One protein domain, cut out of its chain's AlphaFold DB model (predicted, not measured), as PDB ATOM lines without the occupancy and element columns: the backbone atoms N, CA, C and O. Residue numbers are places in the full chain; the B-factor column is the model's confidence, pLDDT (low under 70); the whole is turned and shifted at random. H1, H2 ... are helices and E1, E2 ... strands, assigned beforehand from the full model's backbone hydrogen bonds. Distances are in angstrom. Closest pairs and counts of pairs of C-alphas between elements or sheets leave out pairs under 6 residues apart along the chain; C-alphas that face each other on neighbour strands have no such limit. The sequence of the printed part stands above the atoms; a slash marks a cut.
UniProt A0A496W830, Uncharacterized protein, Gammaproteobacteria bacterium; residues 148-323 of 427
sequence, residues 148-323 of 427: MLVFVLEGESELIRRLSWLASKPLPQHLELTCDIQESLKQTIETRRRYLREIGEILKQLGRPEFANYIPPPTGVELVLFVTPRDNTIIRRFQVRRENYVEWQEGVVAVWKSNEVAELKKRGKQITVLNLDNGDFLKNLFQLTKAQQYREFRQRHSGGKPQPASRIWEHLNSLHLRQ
ATOM      1  N   MET A 148     136.076 107.792 208.012       94.94
ATOM      2  CA  MET A 148     134.813 107.292 207.454       94.94
ATOM      3  C   MET A 148     134.967 105.909 206.820       94.94
ATOM      4  O   MET A 148     134.128 105.039 207.041       94.94
ATOM      5  N   LEU A 149     136.056 105.670 206.088       95.50
ATOM      6  CA  LEU A 149     136.367 104.350 205.532       95.50
ATOM      7  C   LEU A 149     136.610 103.304 206.629       95.50
ATOM      8  O   LEU A 149     136.187 102.158 206.470       95.50
ATOM      9  N   VAL A 150     137.213 103.688 207.761       94.56
ATOM     10  CA  VAL A 150     137.315 102.810 208.940       94.56
ATOM     11  C   VAL A 150     135.925 102.480 209.487       94.56
ATOM     12  O   VAL A 150     135.638 101.306 209.713       94.56
ATOM     13  N   PHE A 151     135.023 103.461 209.619       93.12
ATOM     14  CA  PHE A 151     133.644 103.193 210.047       93.12
ATOM     15  C   PHE A 151     132.894 102.272 209.078       93.12
ATOM     16  O   PHE A 151     132.165 101.384 209.527       93.12
ATOM     17  N   VAL A 152     133.067 102.445 207.761       94.19
ATOM     18  CA  VAL A 152     132.489 101.538 206.750       94.19
ATOM     19  C   VAL A 152     133.022 100.124 206.959       94.19
ATOM     20  O   VAL A 152     132.248  99.173 207.010       94.19
ATOM     21  N   LEU A 153     134.331  99.975 207.134       93.19
ATOM     22  CA  LEU A 153     134.979  98.685 207.336       93.19
ATOM     23  C   LEU A 153     134.514  97.996 208.637       93.19
ATOM     24  O   LEU A 153     134.194  96.803 208.623       93.19
ATOM     25  N   GLU A 154     134.401  98.722 209.751       90.25
ATOM     26  CA  GLU A 154     133.852  98.205 211.016       90.25
ATOM     27  C   GLU A 154     132.377  97.799 210.879       90.25
ATOM     28  O   GLU A 154     131.956  96.743 211.366       90.25
ATOM     29  N   GLY A 155     131.595  98.606 210.164       89.81
ATOM     30  CA  GLY A 155     130.195  98.337 209.869       89.81
ATOM     31  C   GLY A 155     129.984  97.085 209.011       89.81
ATOM     32  O   GLY A 155     129.169  96.223 209.358       89.81
ATOM     33  N   GLU A 156     130.765  96.928 207.940       90.88
ATOM     34  CA  GLU A 156     130.791  95.719 207.108       90.88
ATOM     35  C   GLU A 156     131.170  94.485 207.921       90.88
ATOM     36  O   GLU A 156     130.587  93.412 207.763       90.88
ATOM     37  N   SER A 157     132.111  94.641 208.848       89.62
ATOM     38  CA  SER A 157     132.544  93.570 209.743       89.62
ATOM     39  C   SER A 157     131.421  93.075 210.644       89.62
ATOM     40  O   SER A 157     131.237  91.866 210.794       89.62
ATOM     41  N   GLU A 158     130.667  93.987 211.263       86.56
ATOM     42  CA  GLU A 158     129.492  93.638 212.070       86.56
ATOM     43  C   GLU A 158     128.437  92.932 211.214       86.56
ATOM     44  O   GLU A 158     127.932  91.875 211.601       86.56
ATOM     45  N   LEU A 159     128.159  93.450 210.016       87.75
ATOM     46  CA  LEU A 159     127.175  92.850 209.122       87.75
ATOM     47  C   LEU A 159     127.586  91.441 208.671       87.75
ATOM     48  O   LEU A 159     126.783  90.511 208.753       87.75
ATOM     49  N   ILE A 160     128.846  91.243 208.277       89.44
ATOM     50  CA  ILE A 160     129.400  89.925 207.937       89.44
ATOM     51  C   ILE A 160     129.279  88.970 209.126       89.44
ATOM     52  O   ILE A 160     128.861  87.823 208.942       89.44
ATOM     53  N   ARG A 161     129.610  89.412 210.348       87.31
ATOM     54  CA  ARG A 161     129.472  88.584 211.558       87.31
ATOM     55  C   ARG A 161     128.014  88.202 211.801       87.31
ATOM     56  O   ARG A 161     127.733  87.034 212.079       87.31
ATOM     57  N   ARG A 162     127.077  89.138 211.630       85.25
ATOM     58  CA  ARG A 162     125.639  88.885 211.787       85.25
ATOM     59  C   ARG A 162     125.110  87.881 210.766       85.25
ATOM     60  O   ARG A 162     124.418  86.937 211.153       85.25
ATOM     61  N   LEU A 163     125.464  88.054 209.494       85.94
ATOM     62  CA  LEU A 163     125.078  87.150 208.408       85.94
ATOM     63  C   LEU A 163     125.691  85.759 208.594       85.94
ATOM     64  O   LEU A 163     124.988  84.762 208.465       85.94
ATOM     65  N   SER A 164     126.964  85.687 208.992       86.06
ATOM     66  CA  SER A 164     127.646  84.418 209.280       86.06
ATOM     67  C   SER A 164     126.997  83.685 210.457       86.06
ATOM     68  O   SER A 164     126.796  82.473 210.405       86.06
ATOM     69  N   TRP A 165     126.621  84.416 211.515       83.44
ATOM     70  CA  TRP A 165     125.897  83.834 212.642       83.44
ATOM     71  C   TRP A 165     124.547  83.267 212.200       83.44
ATOM     72  O   TRP A 165     124.233  82.143 212.580       83.44
ATOM     73  N   LEU A 166     123.781  83.984 211.371       79.12
ATOM     74  CA  LEU A 166     122.507  83.491 210.838       79.12
ATOM     75  C   LEU A 166     122.690  82.257 209.949       79.12
ATOM     76  O   LEU A 166     121.982  81.275 210.142       79.12
ATOM     77  N   ALA A 167     123.676  82.272 209.049       78.69
ATOM     78  CA  ALA A 167     123.996  81.141 208.179       78.69
ATOM     79  C   ALA A 167     124.426  79.883 208.963       78.69
ATOM     80  O   ALA A 167     124.236  78.768 208.494       78.69
ATOM     81  N   SER A 168     124.978  80.051 210.173       77.19
ATOM     82  CA  SER A 168     125.385  78.945 211.058       77.19
ATOM     83  C   SER A 168     124.246  78.322 211.875       77.19
ATOM     84  O   SER A 168     124.468  77.338 212.586       77.19
ATOM     85  N   LYS A 169     123.044  78.912 211.859       72.38
ATOM     86  CA  LYS A 169     121.892  78.406 212.611       72.38
ATOM     87  C   LYS A 169     120.955  77.628 211.689       72.38
ATOM     88  O   LYS A 169     120.778  78.033 210.541       72.38
ATOM     89  N   PRO A 170     120.310  76.558 212.190       62.44
ATOM     90  CA  PRO A 170     119.160  76.005 211.494       62.44
ATOM     91  C   PRO A 170     118.119  77.122 211.365       62.44
ATOM     92  O   PRO A 170     117.738  77.746 212.364       62.44
ATOM     93  N   LEU A 171     117.746  77.435 210.125       61.00
ATOM     94  CA  LEU A 171     116.677  78.387 209.866       61.00
ATOM     95  C   LEU A 171     115.369  77.780 210.395       61.00
ATOM     96  O   LEU A 171     115.217  76.563 210.401       61.00
ATOM     97  N   PRO A 172     114.425  78.594 210.887       57.03
ATOM     98  CA  PRO A 172     113.075  78.122 211.168       57.03
ATOM     99  C   PRO A 172     112.488  77.282 210.026       57.03
ATOM    100  O   PRO A 172     112.646  77.664 208.877       57.03
ATOM    101  N   GLN A 173     111.733  76.221 210.326       51.78
ATOM    102  CA  GLN A 173     111.124  75.332 209.315       51.78
ATOM    103  C   GLN A 173     110.245  76.053 208.276       51.78
ATOM    104  O   GLN A 173     110.140  75.628 207.134       51.78
ATOM    105  N   HIS A 174     109.651  77.200 208.622       53.19
ATOM    106  CA  HIS A 174     108.895  78.035 207.676       53.19
ATOM    107  C   HIS A 174     109.774  78.940 206.788       53.19
ATOM    108  O   HIS A 174     109.270  79.577 205.872       53.19
ATOM    109  N   LEU A 175     111.072  79.023 207.084       51.84
ATOM    110  CA  LEU A 175     112.137  79.629 206.276       51.84
ATOM    111  C   LEU A 175     112.996  78.567 205.561       51.84
ATOM    112  O   LEU A 175     113.807  78.933 204.717       51.84
ATOM    113  N   GLU A 176     112.831  77.274 205.877       45.66
ATOM    114  CA  GLU A 176     113.564  76.144 205.272       45.66
ATOM    115  C   GLU A 176     113.168  75.863 203.811       45.66
ATOM    116  O   GLU A 176     113.727  74.968 203.184       45.66
ATOM    117  N   LEU A 177     112.230  76.620 203.232       40.59
ATOM    118  CA  LEU A 177     111.689  76.330 201.904       40.59
ATOM    119  C   LEU A 177     112.572  76.709 200.709       40.59
ATOM    120  O   LEU A 177     112.163  76.419 199.591       40.59
ATOM    121  N   THR A 178     113.784  77.246 200.878       47.75
ATOM    122  CA  THR A 178     114.746  77.282 199.763       47.75
ATOM    123  C   THR A 178     116.192  77.102 200.235       47.75
ATOM    124  O   THR A 178     116.713  77.876 201.040       47.75
ATOM    125  N   CYS A 179     116.894  76.119 199.658       50.44
ATOM    126  CA  CYS A 179     118.364  76.051 199.667       50.44
ATOM    127  C   CYS A 179     119.007  77.386 199.220       50.44
ATOM    128  O   CYS A 179     120.134  77.700 199.609       50.44
ATOM    129  N   ASP A 180     118.256  78.203 198.480       64.44
ATOM    130  CA  ASP A 180     118.653  79.502 197.944       64.44
ATOM    131  C   ASP A 180     118.969  80.552 199.017       64.44
ATOM    132  O   ASP A 180     119.829  81.394 198.786       64.44
ATOM    133  N   ILE A 181     118.348  80.522 200.209       69.62
ATOM    134  CA  ILE A 181     118.618  81.552 201.236       69.62
ATOM    135  C   ILE A 181     120.012  81.376 201.838       69.62
ATOM    136  O   ILE A 181     120.745  82.351 201.992       69.62
ATOM    137  N   GLN A 182     120.397  80.149 202.198       73.88
ATOM    138  CA  GLN A 182     121.722  79.910 202.776       73.88
ATOM    139  C   GLN A 182     122.828  80.188 201.758       73.88
ATOM    140  O   GLN A 182     123.846  80.780 202.118       73.88
ATOM    141  N   GLU A 183     122.614  79.808 200.500       76.25
ATOM    142  CA  GLU A 183     123.570  80.076 199.431       76.25
ATOM    143  C   GLU A 183     123.645  81.573 199.100       76.25
ATOM    144  O   GLU A 183     124.736  82.139 199.051       76.25
ATOM    145  N   SER A 184     122.504  82.265 199.034       77.44
ATOM    146  CA  SER A 184     122.445  83.724 198.884       77.44
ATOM    147  C   SER A 184     123.152  84.456 200.030       77.44
ATOM    148  O   SER A 184     123.886  85.424 199.802       77.44
ATOM    149  N   LEU A 185     123.004  83.983 201.275       81.69
ATOM    150  CA  LEU A 185     123.715  84.535 202.430       81.69
ATOM    151  C   LEU A 185     125.230  84.337 202.309       81.69
ATOM    152  O   LEU A 185     125.975  85.285 202.566       81.69
ATOM    153  N   LYS A 186     125.698  83.149 201.902       84.56
ATOM    154  CA  LYS A 186     127.130  82.891 201.673       84.56
ATOM    155  C   LYS A 186     127.690  83.783 200.573       84.56
ATOM    156  O   LYS A 186     128.679  84.471 200.817       84.56
ATOM    157  N   GLN A 187     127.020  83.849 199.425       85.44
ATOM    158  CA  GLN A 187     127.427  84.706 198.312       85.44
ATOM    159  C   GLN A 187     127.488  86.179 198.741       85.44
ATOM    160  O   GLN A 187     128.459  86.878 198.458       85.44
ATOM    161  N   THR A 188     126.501  86.647 199.513       87.25
ATOM    162  CA  THR A 188     126.498  88.007 200.077       87.25
ATOM    163  C   THR A 188     127.698  88.238 200.999       87.25
ATOM    164  O   THR A 188     128.348  89.282 200.920       87.25
ATOM    165  N   ILE A 189     128.021  87.276 201.870       89.50
ATOM    166  CA  ILE A 189     129.183  87.351 202.770       89.50
ATOM    167  C   ILE A 189     130.489  87.416 201.970       89.50
ATOM    168  O   ILE A 189     131.369  88.209 202.302       89.50
ATOM    169  N   GLU A 190     130.633  86.603 200.925       90.31
ATOM    170  CA  GLU A 190     131.830  86.571 200.081       90.31
ATOM    171  C   GLU A 190     132.030  87.875 199.309       90.31
ATOM    172  O   GLU A 190     133.124  88.446 199.348       90.31
ATOM    173  N   THR A 191     130.967  88.399 198.696       90.75
ATOM    174  CA  THR A 191     130.982  89.702 198.019       90.75
ATOM    175  C   THR A 191     131.390  90.819 198.978       90.75
ATOM    176  O   THR A 191     132.276  91.613 198.665       90.75
ATOM    177  N   ARG A 192     130.833  90.848 200.194       91.69
ATOM    178  CA  ARG A 192     131.204  91.847 201.212       91.69
ATOM    179  C   ARG A 192     132.647  91.697 201.687       91.69
ATOM    180  O   ARG A 192     133.343  92.694 201.843       91.69
ATOM    181  N   ARG A 193     133.146  90.467 201.856       92.00
ATOM    182  CA  ARG A 193     134.562  90.211 202.190       92.00
ATOM    183  C   ARG A 193     135.511  90.703 201.103       92.00
ATOM    184  O   ARG A 193     136.599  91.170 201.429       92.00
ATOM    185  N   ARG A 194     135.123  90.593 199.828       92.19
ATOM    186  CA  ARG A 194     135.889  91.162 198.714       92.19
ATOM    187  C   ARG A 194     135.998  92.681 198.862       92.19
ATOM    188  O   ARG A 194     137.117  93.178 198.902       92.19
ATOM    189  N   TYR A 195     134.879  93.381 199.053       93.00
ATOM    190  CA  TYR A 195     134.890  94.834 199.259       93.00
ATOM    191  C   TYR A 195     135.662  95.264 200.504       93.00
ATOM    192  O   TYR A 195     136.401  96.237 200.457       93.00
ATOM    193  N   LEU A 196     135.565  94.511 201.600       92.75
ATOM    194  CA  LEU A 196     136.316  94.802 202.821       92.75
ATOM    195  C   LEU A 196     137.839  94.760 202.586       92.75
ATOM    196  O   LEU A 196     138.555  95.605 203.117       92.75
ATOM    197  N   ARG A 197     138.331  93.835 201.745       92.88
ATOM    198  CA  ARG A 197     139.745  93.810 201.323       92.88
ATOM    199  C   ARG A 197     140.106  94.996 200.432       92.88
ATOM    200  O   ARG A 197     141.156  95.593 200.629       92.88
ATOM    201  N   GLU A 198     139.243  95.345 199.480       94.31
ATOM    202  CA  GLU A 198     139.458  96.501 198.594       94.31
ATOM    203  C   GLU A 198     139.521  97.817 199.396       94.31
ATOM    204  O   GLU A 198     140.444  98.606 199.204       94.31
ATOM    205  N   ILE A 199     138.629  98.006 200.377       94.81
ATOM    206  CA  ILE A 199     138.667  99.141 201.315       94.81
ATOM    207  C   ILE A 199     139.955  99.120 202.152       94.81
ATOM    208  O   ILE A 199     140.567 100.166 202.355       94.81
ATOM    209  N   GLY A 200     140.387  97.947 202.627       94.19
ATOM    210  CA  GLY A 200     141.631  97.790 203.386       94.19
ATOM    211  C   GLY A 200     142.876  98.232 202.608       94.19
ATOM    212  O   GLY A 200     143.720  98.950 203.148       94.19
ATOM    213  N   GLU A 201     142.977  97.873 201.326       94.50
ATOM    214  CA  GLU A 201     144.084  98.319 200.469       94.50
ATOM    215  C   GLU A 201     144.033  99.828 200.183       94.50
ATOM    216  O   GLU A 201     145.080 100.478 200.196       94.50
ATOM    217  N   ILE A 202     142.846 100.417 200.009       94.88
ATOM    218  CA  ILE A 202     142.703 101.879 199.920       94.88
ATOM    219  C   ILE A 202     143.160 102.547 201.221       94.88
ATOM    220  O   ILE A 202     143.957 103.481 201.194       94.88
ATOM    221  N   LEU A 203     142.719 102.055 202.383       95.31
ATOM    222  CA  LEU A 203     143.128 102.597 203.683       95.31
ATOM    223  C   LEU A 203     144.648 102.554 203.868       95.31
ATOM    224  O   LEU A 203     145.240 103.522 204.342       95.31
ATOM    225  N   LYS A 204     145.299 101.475 203.430       95.12
ATOM    226  CA  LYS A 204     146.760 101.363 203.400       95.12
ATOM    227  C   LYS A 204     147.404 102.437 202.520       95.12
ATOM    228  O   LYS A 204     148.372 103.054 202.961       95.12
ATOM    229  N   GLN A 205     146.879 102.677 201.317       93.75
ATOM    230  CA  GLN A 205     147.360 103.745 200.426       93.75
ATOM    231  C   GLN A 205     147.183 105.134 201.055       93.75
ATOM    232  O   GLN A 205     148.051 105.991 200.909       93.75
ATOM    233  N   LEU A 206     146.116 105.322 201.833       92.81
ATOM    234  CA  LEU A 206     145.835 106.541 202.594       92.81
ATOM    235  C   LEU A 206     146.580 106.618 203.948       92.81
ATOM    236  O   LEU A 206     146.245 107.448 204.796       92.81
ATOM    237  N   GLY A 207     147.590 105.771 204.174       94.00
ATOM    238  CA  GLY A 207     148.471 105.840 205.346       94.00
ATOM    239  C   GLY A 207     147.977 105.094 206.589       94.00
ATOM    240  O   GLY A 207     148.477 105.350 207.682       94.00
ATOM    241  N   ARG A 208     147.023 104.167 206.442       94.81
ATOM    242  CA  ARG A 208     146.503 103.302 207.516       94.81
ATOM    243  C   ARG A 208     146.794 101.816 207.228       94.81
ATOM    244  O   ARG A 208     145.869 101.033 206.985       94.81
ATOM    245  N   PRO A 209     148.078 101.402 207.176       93.25
ATOM    246  CA  PRO A 209     148.475 100.048 206.778       93.25
ATOM    247  C   PRO A 209     147.967  98.951 207.721       93.25
ATOM    248  O   PRO A 209     147.886  97.794 207.311       93.25
ATOM    249  N   GLU A 210     147.586  99.294 208.953       92.06
ATOM    250  CA  GLU A 210     146.986  98.372 209.915       92.06
ATOM    251  C   GLU A 210     145.663  97.755 209.424       92.06
ATOM    252  O   GLU A 210     145.278  96.691 209.908       92.06
ATOM    253  N   PHE A 211     145.002  98.359 208.424       92.00
ATOM    254  CA  PHE A 211     143.764  97.837 207.832       92.00
ATOM    255  C   PHE A 211     143.951  97.059 206.520       92.00
ATOM    256  O   PHE A 211     142.982  96.477 206.036       92.00
ATOM    257  N   ALA A 212     145.166  96.984 205.963       87.00
ATOM    258  CA  ALA A 212     145.436  96.301 204.688       87.00
ATOM    259  C   ALA A 212     144.929  94.849 204.671       87.00
ATOM    260  O   ALA A 212     144.278  94.394 203.738       87.00
ATOM    261  N   ASN A 213     145.187  94.139 205.770       83.31
ATOM    262  CA  ASN A 213     144.757  92.763 205.988       83.31
ATOM    263  C   ASN A 213     143.723  92.697 207.107       83.31
ATOM    264  O   ASN A 213     143.782  91.802 207.951       83.31
ATOM    265  N   TYR A 214     142.829  93.682 207.175       83.50
ATOM    266  CA  TYR A 214     141.866  93.736 208.257       83.50
ATOM    267  C   TYR A 214     141.008  92.464 208.277       83.50
ATOM    268  O   TYR A 214     140.331  92.105 207.310       83.50
ATOM    269  N   ILE A 215     141.030  91.790 209.423       76.25
ATOM    270  CA  ILE A 215     140.173  90.653 209.725       76.25
ATOM    271  C   ILE A 215     139.235  91.119 210.838       76.25
ATOM    272  O   ILE A 215     139.730  91.548 211.884       76.25
ATOM    273  N   PRO A 216     137.903  91.023 210.653       73.38
ATOM    274  CA  PRO A 216     136.952  91.298 211.718       73.38
ATOM    275  C   PRO A 216     137.371  90.585 213.008       73.38
ATOM    276  O   PRO A 216     137.617  89.373 212.965       73.38
ATOM    277  N   PRO A 217     137.453  91.284 214.153       73.44
ATOM    278  CA  PRO A 217     137.836  90.639 215.397       73.44
ATOM    279  C   PRO A 217     136.868  89.483 215.702       73.44
ATOM    280  O   PRO A 217     135.679  89.576 215.376       73.44
ATOM    281  N   PRO A 218     137.326  88.398 216.358       66.38
ATOM    282  CA  PRO A 218     136.499  87.229 216.677       66.38
ATOM    283  C   PRO A 218     135.516  87.511 217.830       66.38
ATOM    284  O   PRO A 218     135.246  86.660 218.678       66.38
ATOM    285  N   THR A 219     134.996  88.731 217.916       72.94
ATOM    286  CA  THR A 219     134.003  89.130 218.901       72.94
ATOM    287  C   THR A 219     132.643  88.556 218.520       72.94
ATOM    288  O   THR A 219     132.228  88.576 217.358       72.94
ATOM    289  N   GLY A 220     131.925  88.032 219.521       77.12
ATOM    290  CA  GLY A 220     130.545  87.587 219.343       77.12
ATOM    291  C   GLY A 220     129.658  88.706 218.785       77.12
ATOM    292  O   GLY A 220     129.923  89.887 219.002       77.12
ATOM    293  N   VAL A 221     128.611  88.314 218.068       83.94
ATOM    294  CA  VAL A 221     127.579  89.215 217.534       83.94
ATOM    295  C   VAL A 221     126.731  89.732 218.684       83.94
ATOM    296  O   VAL A 221     126.359  88.943 219.553       83.94
ATOM    297  N   GLU A 222     126.399  91.016 218.684       85.75
ATOM    298  CA  GLU A 222     125.485  91.577 219.675       85.75
ATOM    299  C   GLU A 222     124.037  91.192 219.357       85.75
ATOM    300  O   GLU A 222     123.531  91.388 218.252       85.75
ATOM    301  N   LEU A 223     123.359  90.603 220.338       84.38
ATOM    302  CA  LEU A 223     122.006  90.082 220.231       84.38
ATOM    303  C   LEU A 223     121.161  90.643 221.365       84.38
ATOM    304  O   LEU A 223     121.534  90.541 222.531       84.38
ATOM    305  N   VAL A 224     119.975  91.146 221.041       86.50
ATOM    306  CA  VAL A 224     118.959  91.408 222.061       86.50
ATOM    307  C   VAL A 224     118.315  90.078 222.445       86.50
ATOM    308  O   VAL A 224     117.622  89.457 221.630       86.50
ATOM    309  N   LEU A 225     118.566  89.628 223.674       87.62
ATOM    310  CA  LEU A 225     118.080  88.356 224.201       87.62
ATOM    311  C   LEU A 225     117.089  88.583 225.332       87.62
ATOM    312  O   LEU A 225     117.330  89.404 226.213       87.62
ATOM    313  N   PHE A 226     116.033  87.779 225.341       89.06
ATOM    314  CA  PHE A 226     115.243  87.494 226.526       89.06
ATOM    315  C   PHE A 226     115.785  86.232 227.203       89.06
ATOM    316  O   PHE A 226     115.923  85.193 226.553       89.06
ATOM    317  N   VAL A 227     116.120  86.339 228.487       90.56
ATOM    318  CA  VAL A 227     116.743  85.278 229.285       90.56
ATOM    319  C   VAL A 227     115.840  84.930 230.468       90.56
ATOM    320  O   VAL A 227     115.549  85.800 231.293       90.56
ATOM    321  N   THR A 228     115.439  83.662 230.574       91.06
ATOM    322  CA  THR A 228     114.624  83.115 231.675       91.06
ATOM    323  C   THR A 228     115.291  81.880 232.301       91.06
ATOM    324  O   THR A 228     116.097  81.217 231.648       91.06
ATOM    325  N   PRO A 229     115.004  81.539 233.569       91.12
ATOM    326  CA  PRO A 229     114.296  82.363 234.540       91.12
ATOM    327  C   PRO A 229     115.162  83.536 235.032       91.12
ATOM    328  O   PRO A 229     116.395  83.538 234.889       91.12
ATOM    329  N   ARG A 230     114.497  84.521 235.641       89.62
ATOM    330  CA  ARG A 230     115.062  85.741 236.216       89.62
ATOM    331  C   ARG A 230     116.191  85.382 237.166       89.62
ATOM    332  O   ARG A 230     116.078  84.471 237.982       89.62
ATOM    333  N   ASP A 231     117.280  86.130 237.063       90.38
ATOM    334  CA  ASP A 231     118.480  85.890 237.847       90.38
ATOM    335  C   ASP A 231     119.020  87.203 238.407       90.38
ATOM    336  O   ASP A 231     119.502  88.066 237.667       90.38
ATOM    337  N   ASN A 232     118.958  87.347 239.729       91.06
ATOM    338  CA  ASN A 232     119.441  88.547 240.406       91.06
ATOM    339  C   ASN A 232     120.955  88.743 240.235       91.06
ATOM    340  O   ASN A 232     121.424  89.878 240.286       91.06
ATOM    341  N   THR A 233     121.726  87.678 239.988       91.62
ATOM    342  CA  THR A 233     123.166  87.800 239.711       91.62
ATOM    343  C   THR A 233     123.418  88.439 238.344       91.62
ATOM    344  O   THR A 233     124.294  89.296 238.220       91.62
ATOM    345  N   ILE A 234     122.597  88.102 237.343       90.50
ATOM    346  CA  ILE A 234     122.635  88.709 236.004       90.50
ATOM    347  C   ILE A 234     122.211  90.178 236.077       90.50
ATOM    348  O   ILE A 234     122.908  91.045 235.554       90.50
ATOM    349  N   ILE A 235     121.115  90.479 236.779       91.44
ATOM    350  CA  ILE A 235     120.641  91.858 236.962       91.44
ATOM    351  C   ILE A 235     121.711  92.711 237.653       91.44
ATOM    352  O   ILE A 235     122.037  93.803 237.189       91.44
ATOM    353  N   ARG A 236     122.327  92.192 238.723       92.25
ATOM    354  CA  ARG A 236     123.400  92.895 239.434       92.25
ATOM    355  C   ARG A 236     124.612  93.147 238.536       92.25
ATOM    356  O   ARG A 236     125.202  94.221 238.621       92.25
ATOM    357  N   ARG A 237     124.971  92.209 237.648       92.12
ATOM    358  CA  ARG A 237     126.028  92.421 236.642       92.12
ATOM    359  C   ARG A 237     125.699  93.621 235.750       92.12
ATOM    360  O   ARG A 237     126.569  94.471 235.574       92.12
ATOM    361  N   PHE A 238     124.474  93.707 235.228       90.56
ATOM    362  CA  PHE A 238     124.061  94.834 234.387       90.56
ATOM    363  C   PHE A 238     124.115  96.165 235.135       90.56
ATOM    364  O   PHE A 238     124.667  97.134 234.623       90.56
ATOM    365  N   GLN A 239     123.646  96.193 236.384       90.06
ATOM    366  CA  GLN A 239     123.708  97.384 237.233       90.06
ATOM    367  C   GLN A 239     125.149  97.848 237.488       90.06
ATOM    368  O   GLN A 239     125.455  99.026 237.325       90.06
ATOM    369  N   VAL A 240     126.052  96.924 237.839       92.50
ATOM    370  CA  VAL A 240     127.471  97.236 238.097       92.50
ATOM    371  C   VAL A 240     128.160  97.769 236.842       92.50
ATOM    372  O   VAL A 240     128.949  98.707 236.925       92.50
ATOM    373  N   ARG A 241     127.844  97.200 235.674       88.31
ATOM    374  CA  ARG A 241     128.419  97.616 234.387       88.31
ATOM    375  C   ARG A 241     127.701  98.793 233.734       88.31
ATOM    376  O   ARG A 241     128.153  99.260 232.694       88.31
ATOM    377  N   ARG A 242     126.613  99.283 234.339       86.81
ATOM    378  CA  ARG A 242     125.728 100.315 233.770       86.81
ATOM    379  C   ARG A 242     125.214  99.942 232.372       86.81
ATOM    380  O   ARG A 242     125.041 100.798 231.510       86.81
ATOM    381  N   GLU A 243     124.985  98.653 232.152       86.25
ATOM    382  CA  GLU A 243     124.399  98.126 230.922       86.25
ATOM    383  C   GLU A 243     122.868  98.253 231.000       86.25
ATOM    384  O   GLU A 243     122.255  98.014 232.044       86.25
ATOM    385  N   ASN A 244     122.238  98.645 229.891       85.44
ATOM    386  CA  ASN A 244     120.788  98.812 229.814       85.44
ATOM    387  C   ASN A 244     120.082  97.445 229.777       85.44
ATOM    388  O   ASN A 244     120.424  96.587 228.962       85.44
ATOM    389  N   TYR A 245     119.061  97.268 230.616       88.06
ATOM    390  CA  TYR A 245     118.238  96.059 230.658       88.06
ATOM    391  C   TYR A 245     116.783  96.388 231.012       88.06
ATOM    392  O   TYR A 245     116.493  97.430 231.600       88.06
ATOM    393  N   VAL A 246     115.869  95.477 230.675       87.44
ATOM    394  CA  VAL A 246     114.454  95.541 231.060       87.44
ATOM    395  C   VAL A 246     114.041  94.221 231.701       87.44
ATOM    396  O   VAL A 246     114.251  93.152 231.134       87.44
ATOM    397  N   GLU A 247     113.449  94.281 232.891       88.56
ATOM    398  CA  GLU A 247     112.838  93.110 233.529       88.56
ATOM    399  C   GLU A 247     111.472  92.835 232.893       88.56
ATOM    400  O   GLU A 247     110.639  93.739 232.787       88.56
ATOM    401  N   TRP A 248     111.234  91.592 232.467       84.94
ATOM    402  CA  TRP A 248     109.996  91.200 231.798       84.94
ATOM    403  C   TRP A 248     109.550  89.799 232.213       84.94
ATOM    404  O   TRP A 248     110.304  88.841 232.060       84.94
ATOM    405  N   GLN A 249     108.313  89.682 232.713       83.56
ATOM    406  CA  GLN A 249     107.762  88.434 233.263       83.56
ATOM    407  C   GLN A 249     108.763  87.748 234.213       83.56
ATOM    408  O   GLN A 249     109.242  88.360 235.165       83.56
ATOM    409  N   GLU A 250     109.100  86.491 233.937       86.00
ATOM    410  CA  GLU A 250     110.048  85.685 234.694       86.00
ATOM    411  C   GLU A 250     111.479  85.817 234.159       86.00
ATOM    412  O   GLU A 250     112.259  84.882 234.293       86.00
ATOM    413  N   GLY A 251     111.859  86.925 233.520       90.81
ATOM    414  CA  GLY A 251     113.173  87.052 232.891       90.81
ATOM    415  C   GLY A 251     113.682  88.478 232.723       90.81
ATOM    416  O   GLY A 251     113.168  89.440 233.298       90.81
ATOM    417  N   VAL A 252     114.745  88.595 231.930       91.31
ATOM    418  CA  VAL A 252     115.412  89.863 231.619       91.31
ATOM    419  C   VAL A 252     115.686  89.977 230.124       91.31
ATOM    420  O   VAL A 252     116.122  89.017 229.489       91.31
ATOM    421  N   VAL A 253     115.427  91.157 229.565       88.81
ATOM    422  CA  VAL A 253     115.765  91.536 228.193       88.81
ATOM    423  C   VAL A 253     116.971  92.464 228.226       88.81
ATOM    424  O   VAL A 253     116.932  93.509 228.876       88.81
ATOM    425  N   ALA A 254     118.042  92.091 227.534       89.38
ATOM    426  CA  ALA A 254     119.260  92.893 227.437       89.38
ATOM    427  C   ALA A 254     120.041  92.544 226.166       89.38
ATOM    428  O   ALA A 254     119.682  91.622 225.429       89.38
ATOM    429  N   VAL A 255     121.119  93.281 225.919       87.75
ATOM    430  CA  VAL A 255     122.060  92.998 224.833       87.75
ATOM    431  C   VAL A 255     123.152  92.075 225.345       87.75
ATOM    432  O   VAL A 255     123.731  92.310 226.402       87.75
ATOM    433  N   TRP A 256     123.435  91.029 224.580       88.69
ATOM    434  CA  TRP A 256     124.420  90.004 224.901       88.69
ATOM    435  C   TRP A 256     125.275  89.688 223.690       88.69
ATOM    436  O   TRP A 256     124.810  89.788 222.555       88.69
ATOM    437  N   LYS A 257     126.493  89.201 223.914       88.19
ATOM    438  CA  LYS A 257     127.305  88.665 222.822       88.19
ATOM    439  C   LYS A 257     126.916  87.219 222.527       88.19
ATOM    440  O   LYS A 257     126.623  86.425 223.420       88.19
ATOM    441  N   SER A 258     126.950  86.834 221.254       86.00
ATOM    442  CA  SER A 258     126.527  85.503 220.805       86.00
ATOM    443  C   SER A 258     127.346  84.354 221.409       86.00
ATOM    444  O   SER A 258     126.831  83.242 221.531       86.00
ATOM    445  N   ASN A 259     128.589  84.609 221.825       85.81
ATOM    446  CA  ASN A 259     129.438  83.647 222.531       85.81
ATOM    447  C   ASN A 259     129.005  83.416 223.995       85.81
ATOM    448  O   ASN A 259     129.244  82.333 224.526       85.81
ATOM    449  N   GLU A 260     128.304  84.362 224.623       87.38
ATOM    450  CA  GLU A 260     127.761  84.217 225.986       87.38
ATOM    451  C   GLU A 260     126.513  83.316 226.022       87.38
ATOM    452  O   GLU A 260     126.162  82.760 227.062       87.38
ATOM    453  N   VAL A 261     125.855  83.101 224.875       87.56
ATOM    454  CA  VAL A 261     124.636  82.278 224.762       87.56
ATOM    455  C   VAL A 261     124.875  80.844 225.241       87.56
ATOM    456  O   VAL A 261     124.026  80.266 225.918       87.56
ATOM    457  N   ALA A 262     126.022  80.251 224.900       85.50
ATOM    458  CA  ALA A 262     126.346  78.884 225.309       85.50
ATOM    459  C   ALA A 262     126.552  78.775 226.828       85.50
ATOM    460  O   ALA A 262     126.106  77.807 227.443       85.50
ATOM    461  N   GLU A 263     127.184  79.778 227.439       89.12
ATOM    462  CA  GLU A 263     127.384  79.845 228.887       89.12
ATOM    463  C   GLU A 263     126.053  80.015 229.627       89.12
ATOM    464  O   GLU A 263     125.786  79.298 230.591       89.12
ATOM    465  N   LEU A 264     125.179  80.896 229.137       90.44
ATOM    466  CA  LEU A 264     123.835  81.079 229.686       90.44
ATOM    467  C   LEU A 264     123.020  79.777 229.637       90.44
ATOM    468  O   LEU A 264     122.423  79.396 230.642       90.44
ATOM    469  N   LYS A 265     123.058  79.040 228.518       89.25
ATOM    470  CA  LYS A 265     122.395  77.727 228.412       89.25
ATOM    471  C   LYS A 265     122.959  76.703 229.398       89.25
ATOM    472  O   LYS A 265     122.187  75.992 230.032       89.25
ATOM    473  N   LYS A 266     124.286  76.652 229.576       90.94
ATOM    474  CA  LYS A 266     124.935  75.773 230.573       90.94
ATOM    475  C   LYS A 266     124.492  76.084 232.005       90.94
ATOM    476  O   LYS A 266     124.413  75.176 232.821       90.94
ATOM    477  N   ARG A 267     124.153  77.343 232.299       90.56
ATOM    478  CA  ARG A 267     123.575  77.783 233.583       90.56
ATOM    479  C   ARG A 267     122.066  77.522 233.701       90.56
ATOM    480  O   ARG A 267     121.412  78.109 234.560       90.56
ATOM    481  N   GLY A 268     121.497  76.692 232.825       90.69
ATOM    482  CA  GLY A 268     120.077  76.340 232.838       90.69
ATOM    483  C   GLY A 268     119.148  77.462 232.370       90.69
ATOM    484  O   GLY A 268     117.957  77.414 232.666       90.69
ATOM    485  N   LYS A 269     119.663  78.483 231.668       91.94
ATOM    486  CA  LYS A 269     118.823  79.561 231.134       91.94
ATOM    487  C   LYS A 269     118.183  79.166 229.806       91.94
ATOM    488  O   LYS A 269     118.848  78.639 228.911       91.94
ATOM    489  N   GLN A 270     116.907  79.494 229.655       88.81
ATOM    490  CA  GLN A 270     116.221  79.537 228.372       88.81
ATOM    491  C   GLN A 270     116.447  80.912 227.735       88.81
ATOM    492  O   GLN A 270     116.516  81.935 228.417       88.81
ATOM    493  N   ILE A 271     116.633  80.925 226.415       87.31
ATOM    494  CA  ILE A 271     117.069  82.112 225.677       87.31
ATOM    495  C   ILE A 271     116.207  82.268 224.432       87.31
ATOM    496  O   ILE A 271     116.143  81.358 223.604       87.31
ATOM    497  N   THR A 272     115.629  83.453 224.261       84.50
ATOM    498  CA  THR A 272     114.922  83.858 223.045       84.50
ATOM    499  C   THR A 272     115.623  85.064 222.436       84.50
ATOM    500  O   THR A 272     115.792  86.090 223.087       84.50
ATOM    501  N   VAL A 273     116.040  84.953 221.176       82.44
ATOM    502  CA  VAL A 273     116.582  86.092 220.421       82.44
ATOM    503  C   VAL A 273     115.409  86.928 219.937       82.44
ATOM    504  O   VAL A 273     114.541  86.394 219.257       82.44
ATOM    505  N   LEU A 274     115.380  88.220 220.263       79.69
ATOM    506  CA  LEU A 274     114.251  89.089 219.923       79.69
ATOM    507  C   LEU A 274     114.391  89.794 218.557       79.69
ATOM    508  O   LEU A 274     113.446  90.459 218.136       79.69
ATOM    509  N   ASN A 275     115.537  89.631 217.874       75.19
ATOM    510  CA  ASN A 275     115.877  90.236 216.572       75.19
ATOM    511  C   ASN A 275     115.532  91.725 216.506       75.19
ATOM    512  O   ASN A 275     114.819  92.206 215.630       75.19
ATOM    513  N   LEU A 276     116.044  92.441 217.496       74.06
ATOM    514  CA  LEU A 276     115.904  93.875 217.614       74.06
ATOM    515  C   LEU A 276     117.219  94.548 217.296       74.06
ATOM    516  O   LEU A 276     118.297  94.000 217.532       74.06
ATOM    517  N   ASP A 277     117.105  95.752 216.769       67.75
ATOM    518  CA  ASP A 277     118.254  96.599 216.558       67.75
ATOM    519  C   ASP A 277     118.762  97.154 217.896       67.75
ATOM    520  O   ASP A 277     118.067  97.927 218.553       67.75
ATOM    521  N   ASN A 278     119.971  96.752 218.295       60.88
ATOM    522  CA  ASN A 278     120.594  97.109 219.569       60.88
ATOM    523  C   ASN A 278     120.595  98.634 219.835       60.88
ATOM    524  O   ASN A 278     120.256  99.072 220.936       60.88
ATOM    525  N   GLY A 279     120.916  99.451 218.824       57.41
ATOM    526  CA  GLY A 279     121.177 100.886 219.010       57.41
ATOM    527  C   GLY A 279     119.944 101.720 219.372       57.41
ATOM    528  O   GLY A 279     120.010 102.573 220.261       57.41
ATOM    529  N   ASP A 280     118.816 101.443 218.716       56.53
ATOM    530  CA  ASP A 280     117.584 102.228 218.860       56.53
ATOM    531  C   ASP A 280     116.604 101.580 219.844       56.53
ATOM    532  O   ASP A 280     115.849 102.268 220.529       56.53
ATOM    533  N   PHE A 281     116.643 100.255 219.994       65.81
ATOM    534  CA  PHE A 281     115.661  99.524 220.786       65.81
ATOM    535  C   PHE A 281     115.689  99.869 222.277       65.81
ATOM    536  O   PHE A 281     114.655 100.246 222.823       65.81
ATOM    537  N   LEU A 282     116.839  99.766 222.955       63.44
ATOM    538  CA  LEU A 282     116.876  99.985 224.409       63.44
ATOM    539  C   LEU A 282     116.534 101.437 224.763       63.44
ATOM    540  O   LEU A 282     115.806 101.669 225.724       63.44
ATOM    541  N   LYS A 283     116.970 102.403 223.945       63.88
ATOM    542  CA  LYS A 283     116.598 103.819 224.094       63.88
ATOM    543  C   LYS A 283     115.096 104.037 223.902       63.88
ATOM    544  O   LYS A 283     114.474 104.709 224.723       63.88
ATOM    545  N   ASN A 284     114.508 103.427 222.874       67.38
ATOM    546  CA  ASN A 284     113.079 103.542 222.589       67.38
ATOM    547  C   ASN A 284     112.224 102.853 223.660       67.38
ATOM    548  O   ASN A 284     111.179 103.378 224.032       67.38
ATOM    549  N   LEU A 285     112.680 101.733 224.233       73.81
ATOM    550  CA  LEU A 285     111.959 101.059 225.312       73.81
ATOM    551  C   LEU A 285     111.798 101.926 226.556       73.81
ATOM    552  O   LEU A 285     110.735 101.882 227.169       73.81
ATOM    553  N   PHE A 286     112.797 102.725 226.938       73.25
ATOM    554  CA  PHE A 286     112.665 103.617 228.099       73.25
ATOM    555  C   PHE A 286     111.583 104.691 227.912       73.25
ATOM    556  O   PHE A 286     111.047 105.199 228.902       73.25
ATOM    557  N   GLN A 287     111.235 105.007 226.660       76.00
ATOM    558  CA  GLN A 287     110.147 105.923 226.315       76.00
ATOM    559  C   GLN A 287     108.766 105.244 226.345       76.00
ATOM    560  O   GLN A 287     107.750 105.936 226.330       76.00
ATOM    561  N   LEU A 288     108.713 103.911 226.418       82.12
ATOM    562  CA  LEU A 288     107.478 103.135 226.517       82.12
ATOM    563  C   LEU A 288     107.091 102.874 227.979       82.12
ATOM    564  O   LEU A 288     107.937 102.782 228.873       82.12
ATOM    565  N   THR A 289     105.794 102.705 228.238       85.56
ATOM    566  CA  THR A 289     105.317 102.180 229.528       85.56
ATOM    567  C   THR A 289     105.587 100.687 229.651       85.56
ATOM    568  O   THR A 289     105.784  99.996 228.652       85.56
ATOM    569  N   LYS A 290     105.517 100.147 230.875       85.44
ATOM    570  CA  LYS A 290     105.602  98.693 231.088       85.44
ATOM    571  C   LYS A 290     104.575  97.941 230.236       85.44
ATOM    572  O   LYS A 290     104.946  96.978 229.586       85.44
ATOM    573  N   ALA A 291     103.327  98.399 230.157       85.25
ATOM    574  CA  ALA A 291     102.304  97.755 229.329       85.25
ATOM    575  C   ALA A 291     102.695  97.712 227.837       85.25
ATOM    576  O   ALA A 291     102.625  96.659 227.202       85.25
ATOM    577  N   GLN A 292     103.206  98.824 227.299       85.25
ATOM    578  CA  GLN A 292     103.686  98.900 225.915       85.25
ATOM    579  C   GLN A 292     104.904  97.998 225.667       85.25
ATOM    580  O   GLN A 292     104.932  97.280 224.669       85.25
ATOM    581  N   GLN A 293     105.873  97.976 226.590       84.62
ATOM    582  CA  GLN A 293     107.012  97.053 226.537       84.62
ATOM    583  C   GLN A 293     106.538  95.593 226.564       84.62
ATOM    584  O   GLN A 293     106.975  94.783 225.755       84.62
ATOM    585  N   TYR A 294     105.598  95.257 227.453       83.12
ATOM    586  CA  TYR A 294     105.044  93.911 227.580       83.12
ATOM    587  C   TYR A 294     104.334  93.462 226.304       83.12
ATOM    588  O   TYR A 294     104.490  92.309 225.907       83.12
ATOM    589  N   ARG A 295     103.572  94.348 225.659       82.56
ATOM    590  CA  ARG A 295     102.932  94.078 224.368       82.56
ATOM    591  C   ARG A 295     103.975  93.835 223.276       82.56
ATOM    592  O   ARG A 295     103.891  92.822 222.585       82.56
ATOM    593  N   GLU A 296     104.971  94.714 223.162       78.62
ATOM    594  CA  GLU A 296     106.057  94.597 222.177       78.62
ATOM    595  C   GLU A 296     106.819  93.276 222.346       78.62
ATOM    596  O   GLU A 296     107.047  92.536 221.387       78.62
ATOM    597  N   PHE A 297     107.158  92.930 223.588       80.81
ATOM    598  CA  PHE A 297     107.831  91.678 223.894       80.81
ATOM    599  C   PHE A 297     106.930  90.482 223.650       80.81
ATOM    600  O   PHE A 297     107.397  89.530 223.049       80.81
ATOM    601  N   ARG A 298     105.644  90.526 224.010       79.12
ATOM    602  CA  ARG A 298     104.693  89.440 223.726       79.12
ATOM    603  C   ARG A 298     104.576  89.164 222.227       79.12
ATOM    604  O   ARG A 298     104.577  88.005 221.831       79.12
ATOM    605  N   GLN A 299     104.519  90.202 221.393       74.62
ATOM    606  CA  GLN A 299     104.462  90.046 219.935       74.62
ATOM    607  C   GLN A 299     105.746  89.426 219.357       74.62
ATOM    608  O   GLN A 299     105.693  88.734 218.341       74.62
ATOM    609  N   ARG A 300     106.901  89.653 219.997       73.50
ATOM    610  CA  ARG A 300     108.214  89.121 219.575       73.50
ATOM    611  C   ARG A 300     108.573  87.784 220.223       73.50
ATOM    612  O   ARG A 300     109.347  87.007 219.667       73.50
ATOM    613  N   HIS A 301     108.016  87.522 221.393       72.06
ATOM    614  CA  HIS A 301     108.141  86.306 222.172       72.06
ATOM    615  C   HIS A 301     106.994  85.378 221.793       72.06
ATOM    616  O   HIS A 301     106.032  85.156 222.531       72.06
ATOM    617  N   SER A 302     107.099  84.820 220.597       57.41
ATOM    618  CA  SER A 302     106.314  83.661 220.213       57.41
ATOM    619  C   SER A 302     106.799  82.481 221.064       57.41
ATOM    620  O   SER A 302     107.713  81.786 220.651       57.41
ATOM    621  N   GLY A 303     106.279  82.308 222.285       48.53
ATOM    622  CA  GLY A 303     106.798  81.399 223.323       48.53
ATOM    623  C   GLY A 303     107.258  80.023 222.822       48.53
ATOM    624  O   GLY A 303     106.457  79.102 222.706       48.53
ATOM    625  N   GLY A 304     108.549  79.893 222.499       43.22
ATOM    626  CA  GLY A 304     109.148  78.677 221.931       43.22
ATOM    627  C   GLY A 304     108.812  78.366 220.462       43.22
ATOM    628  O   GLY A 304     109.379  77.428 219.910       43.22
ATOM    629  N   LYS A 305     107.944  79.139 219.796       47.59
ATOM    630  CA  LYS A 305     107.711  79.031 218.348       47.59
ATOM    631  C   LYS A 305     108.782  79.816 217.586       47.59
ATOM    632  O   LYS A 305     109.205  80.872 218.069       47.59
ATOM    633  N   PRO A 306     109.203  79.352 216.398       53.38
ATOM    634  CA  PRO A 306     110.144  80.100 215.585       53.38
ATOM    635  C   PRO A 306     109.595  81.503 215.304       53.38
ATOM    636  O   PRO A 306     108.422  81.650 214.959       53.38
ATOM    637  N   GLN A 307     110.421  82.535 215.490       58.28
ATOM    638  CA  GLN A 307     109.994  83.908 215.221       58.28
ATOM    639  C   GLN A 307     109.500  84.051 213.773       58.28
ATOM    640  O   GLN A 307     110.053  83.395 212.881       58.28
ATOM    641  N   PRO A 308     108.516  84.931 213.508       63.56
ATOM    642  CA  PRO A 308     108.075  85.197 212.147       63.56
ATOM    643  C   PRO A 308     109.264  85.609 211.275       63.56
ATOM    644  O   PRO A 308     110.061  86.462 211.670       63.56
ATOM    645  N   ALA A 309     109.367  85.021 210.081       67.44
ATOM    646  CA  ALA A 309     110.408  85.330 209.096       67.44
ATOM    647  C   ALA A 309     110.584  86.842 208.877       67.44
ATOM    648  O   ALA A 309     111.703  87.347 208.798       67.44
ATOM    649  N   SER A 310     109.469  87.572 208.868       69.69
ATOM    650  CA  SER A 310     109.416  89.023 208.695       69.69
ATOM    651  C   SER A 310     110.272  89.805 209.695       69.69
ATOM    652  O   SER A 310     110.835  90.825 209.317       69.69
ATOM    653  N   ARG A 311     110.442  89.331 210.938       75.06
ATOM    654  CA  ARG A 311     111.245  90.025 211.966       75.06
ATOM    655  C   ARG A 311     112.746  89.858 211.762       75.06
ATOM    656  O   ARG A 311     113.513  90.777 212.036       75.06
ATOM    657  N   ILE A 312     113.166  88.698 211.260       76.75
ATOM    658  CA  ILE A 312     114.562  88.474 210.868       76.75
ATOM    659  C   ILE A 312     114.896  89.394 209.690       76.75
ATOM    660  O   ILE A 312     115.915  90.084 209.730       76.75
ATOM    661  N   TRP A 313     114.008  89.464 208.695       78.56
ATOM    662  CA  TRP A 313     114.166  90.354 207.544       78.56
ATOM    663  C   TRP A 313     114.151  91.833 207.927       78.56
ATOM    664  O   TRP A 313     115.023  92.567 207.483       78.56
ATOM    665  N   GLU A 314     113.256  92.263 208.819       80.75
ATOM    666  CA  GLU A 314     113.221  93.635 209.345       80.75
ATOM    667  C   GLU A 314     114.570  94.054 209.938       80.75
ATOM    668  O   GLU A 314     115.114  95.113 209.609       80.75
ATOM    669  N   HIS A 315     115.135  93.196 210.786       80.81
ATOM    670  CA  HIS A 315     116.423  93.439 211.415       80.81
ATOM    671  C   HIS A 315     117.567  93.457 210.393       80.81
ATOM    672  O   HIS A 315     118.385  94.376 210.398       80.81
ATOM    673  N   LEU A 316     117.608  92.479 209.484       80.94
ATOM    674  CA  LEU A 316     118.628  92.412 208.439       80.94
ATOM    675  C   LEU A 316     118.583  93.616 207.501       80.94
ATOM    676  O   LEU A 316     119.631  94.196 207.219       80.94
ATOM    677  N   ASN A 317     117.393  93.998 207.043       85.88
ATOM    678  CA  ASN A 317     117.195  95.153 206.179       85.88
ATOM    679  C   ASN A 317     117.642  96.432 206.892       85.88
ATOM    680  O   ASN A 317     118.311  97.258 206.281       85.88
ATOM    681  N   SER A 318     117.366  96.572 208.194       86.25
ATOM    682  CA  SER A 318     117.803  97.736 208.984       86.25
ATOM    683  C   SER A 318     119.330  97.821 209.116       86.25
ATOM    684  O   SER A 318     119.904  98.899 208.962       86.25
ATOM    685  N   LEU A 319     120.014  96.689 209.324       84.12
ATOM    686  CA  LEU A 319     121.481  96.656 209.347       84.12
ATOM    687  C   LEU A 319     122.092  96.984 207.979       84.12
ATOM    688  O   LEU A 319     123.063  97.736 207.907       84.12
ATOM    689  N   HIS A 320     121.516  96.451 206.898       88.94
ATOM    690  CA  HIS A 320     121.952  96.768 205.537       88.94
ATOM    691  C   HIS A 320     121.740  98.240 205.209       88.94
ATOM    692  O   HIS A 320     122.650  98.872 204.681       88.94
ATOM    693  N   LEU A 321     120.573  98.789 205.561       91.69
ATOM    694  CA  LEU A 321     120.265 100.201 205.375       91.69
ATOM    695  C   LEU A 321     121.356 101.058 206.009       91.69
ATOM    696  O   LEU A 321     121.957 101.865 205.317       91.69
ATOM    697  N   ARG A 322     121.699 100.822 207.281       90.06
ATOM    698  CA  ARG A 322     122.758 101.578 207.969       90.06
ATOM    699  C   ARG A 322     124.094 101.567 207.227       90.06
ATOM    700  O   ARG A 322     124.728 102.614 207.143       90.06
ATOM    701  N   GLN A 323     124.501 100.423 206.673       91.69
ATOM    702  CA  GLN A 323     125.730 100.343 205.874       91.69
ATOM    703  C   GLN A 323     125.625 101.130 204.566       91.69
ATOM    704  O   GLN A 323     126.552 101.856 204.215       91.69
TER     705      GLN A 323
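AT A GLANCE: This is residues 148 to 323 of the 427 residues of an uncharacterized protein of Gammaproteobacteria bacterium (UniProt A0A496W830). The model has two lobes: a four-stranded sheet with two helices over each face, H3 and H4 on one and H5 and H6 on the other, and a helical lobe in which the long hairpin of H1 and H2 meets the last residues of H7. A long link, residues 206 to 221, leads from the end of H2 back to the sheet. The printed part has 176 residues, with seven named helices and four named strands in the order H1 H2 E1 H3 E2 E3 H4 E4 H5 H6 H7, and its class is mixed. The sheet, in the order E2 E3 E1 E4, is antiparallel throughout; the whole is compact, with a radius of gyration of the C-alphas of 18.1 A and spans of 53 by 43 by 33 A.

IN THESE COORDINATES: The sheet holds E1, residues 222 to 228, 18.3 A long from C-alpha 222 at (125.485, 91.577, 219.675); E2, 245 to 248; E3, 251 to 257, 17.4 A; and E4, 270 to 273. The helices on it are H3, 232 to 241; H4, 260 to 266; H5, 278 to 286; and H6, 290 to 300. H1, 148 to 167, measures 28.3 A and H2, 179 to 205, 40.1 A. H7, 309 to 323, measures 21.7 A and ends at C-alpha 323 at (125.730, 100.343, 205.874).

HOW THE PARTS SIT: Across E1 and E3, N 223 and O 256 are 2.8 A apart; across E2 and E3, a hairpin, N 253 and O 246 are 2.8 A apart; across E1 and E4, N 226 and O 272 are 2.8 A apart, each within hydrogen-bond range. E1, H3, E2 and E3, H4, E4 are split strand-helix-strand units, each with another strand between its two, and both crossovers are right-handed. H4 runs along E1 at 9 degrees on the local plane, and H6 runs across E2 at 84 degrees. H1 and H2 touch at a shallow tilt of 23 degrees, opposite ways, closest at the C-alphas of Ile 160 and Ile 189, 5.8 A. H7 touches H1 with residues 319 to 323 alone, closest at the C-alphas of Gln 323 and Gly 155, 6.3 A. Every O i to N i+4 pair is within hydrogen-bond range in H1, H2, H3, H4, H6 and H7; in H5, 3 of 5 are.

THE WHOLE: The C-alphas of Gln 205 and Ala 291, the two farthest apart, are 53.9 A apart. The printed part has no cut. The links H1 to H2 and H2 to E1 are long. Mean pLDDT of the printed part is 81.6, with residues 170 to 181, 218, 277 to 284 and 302 to 310 under 70.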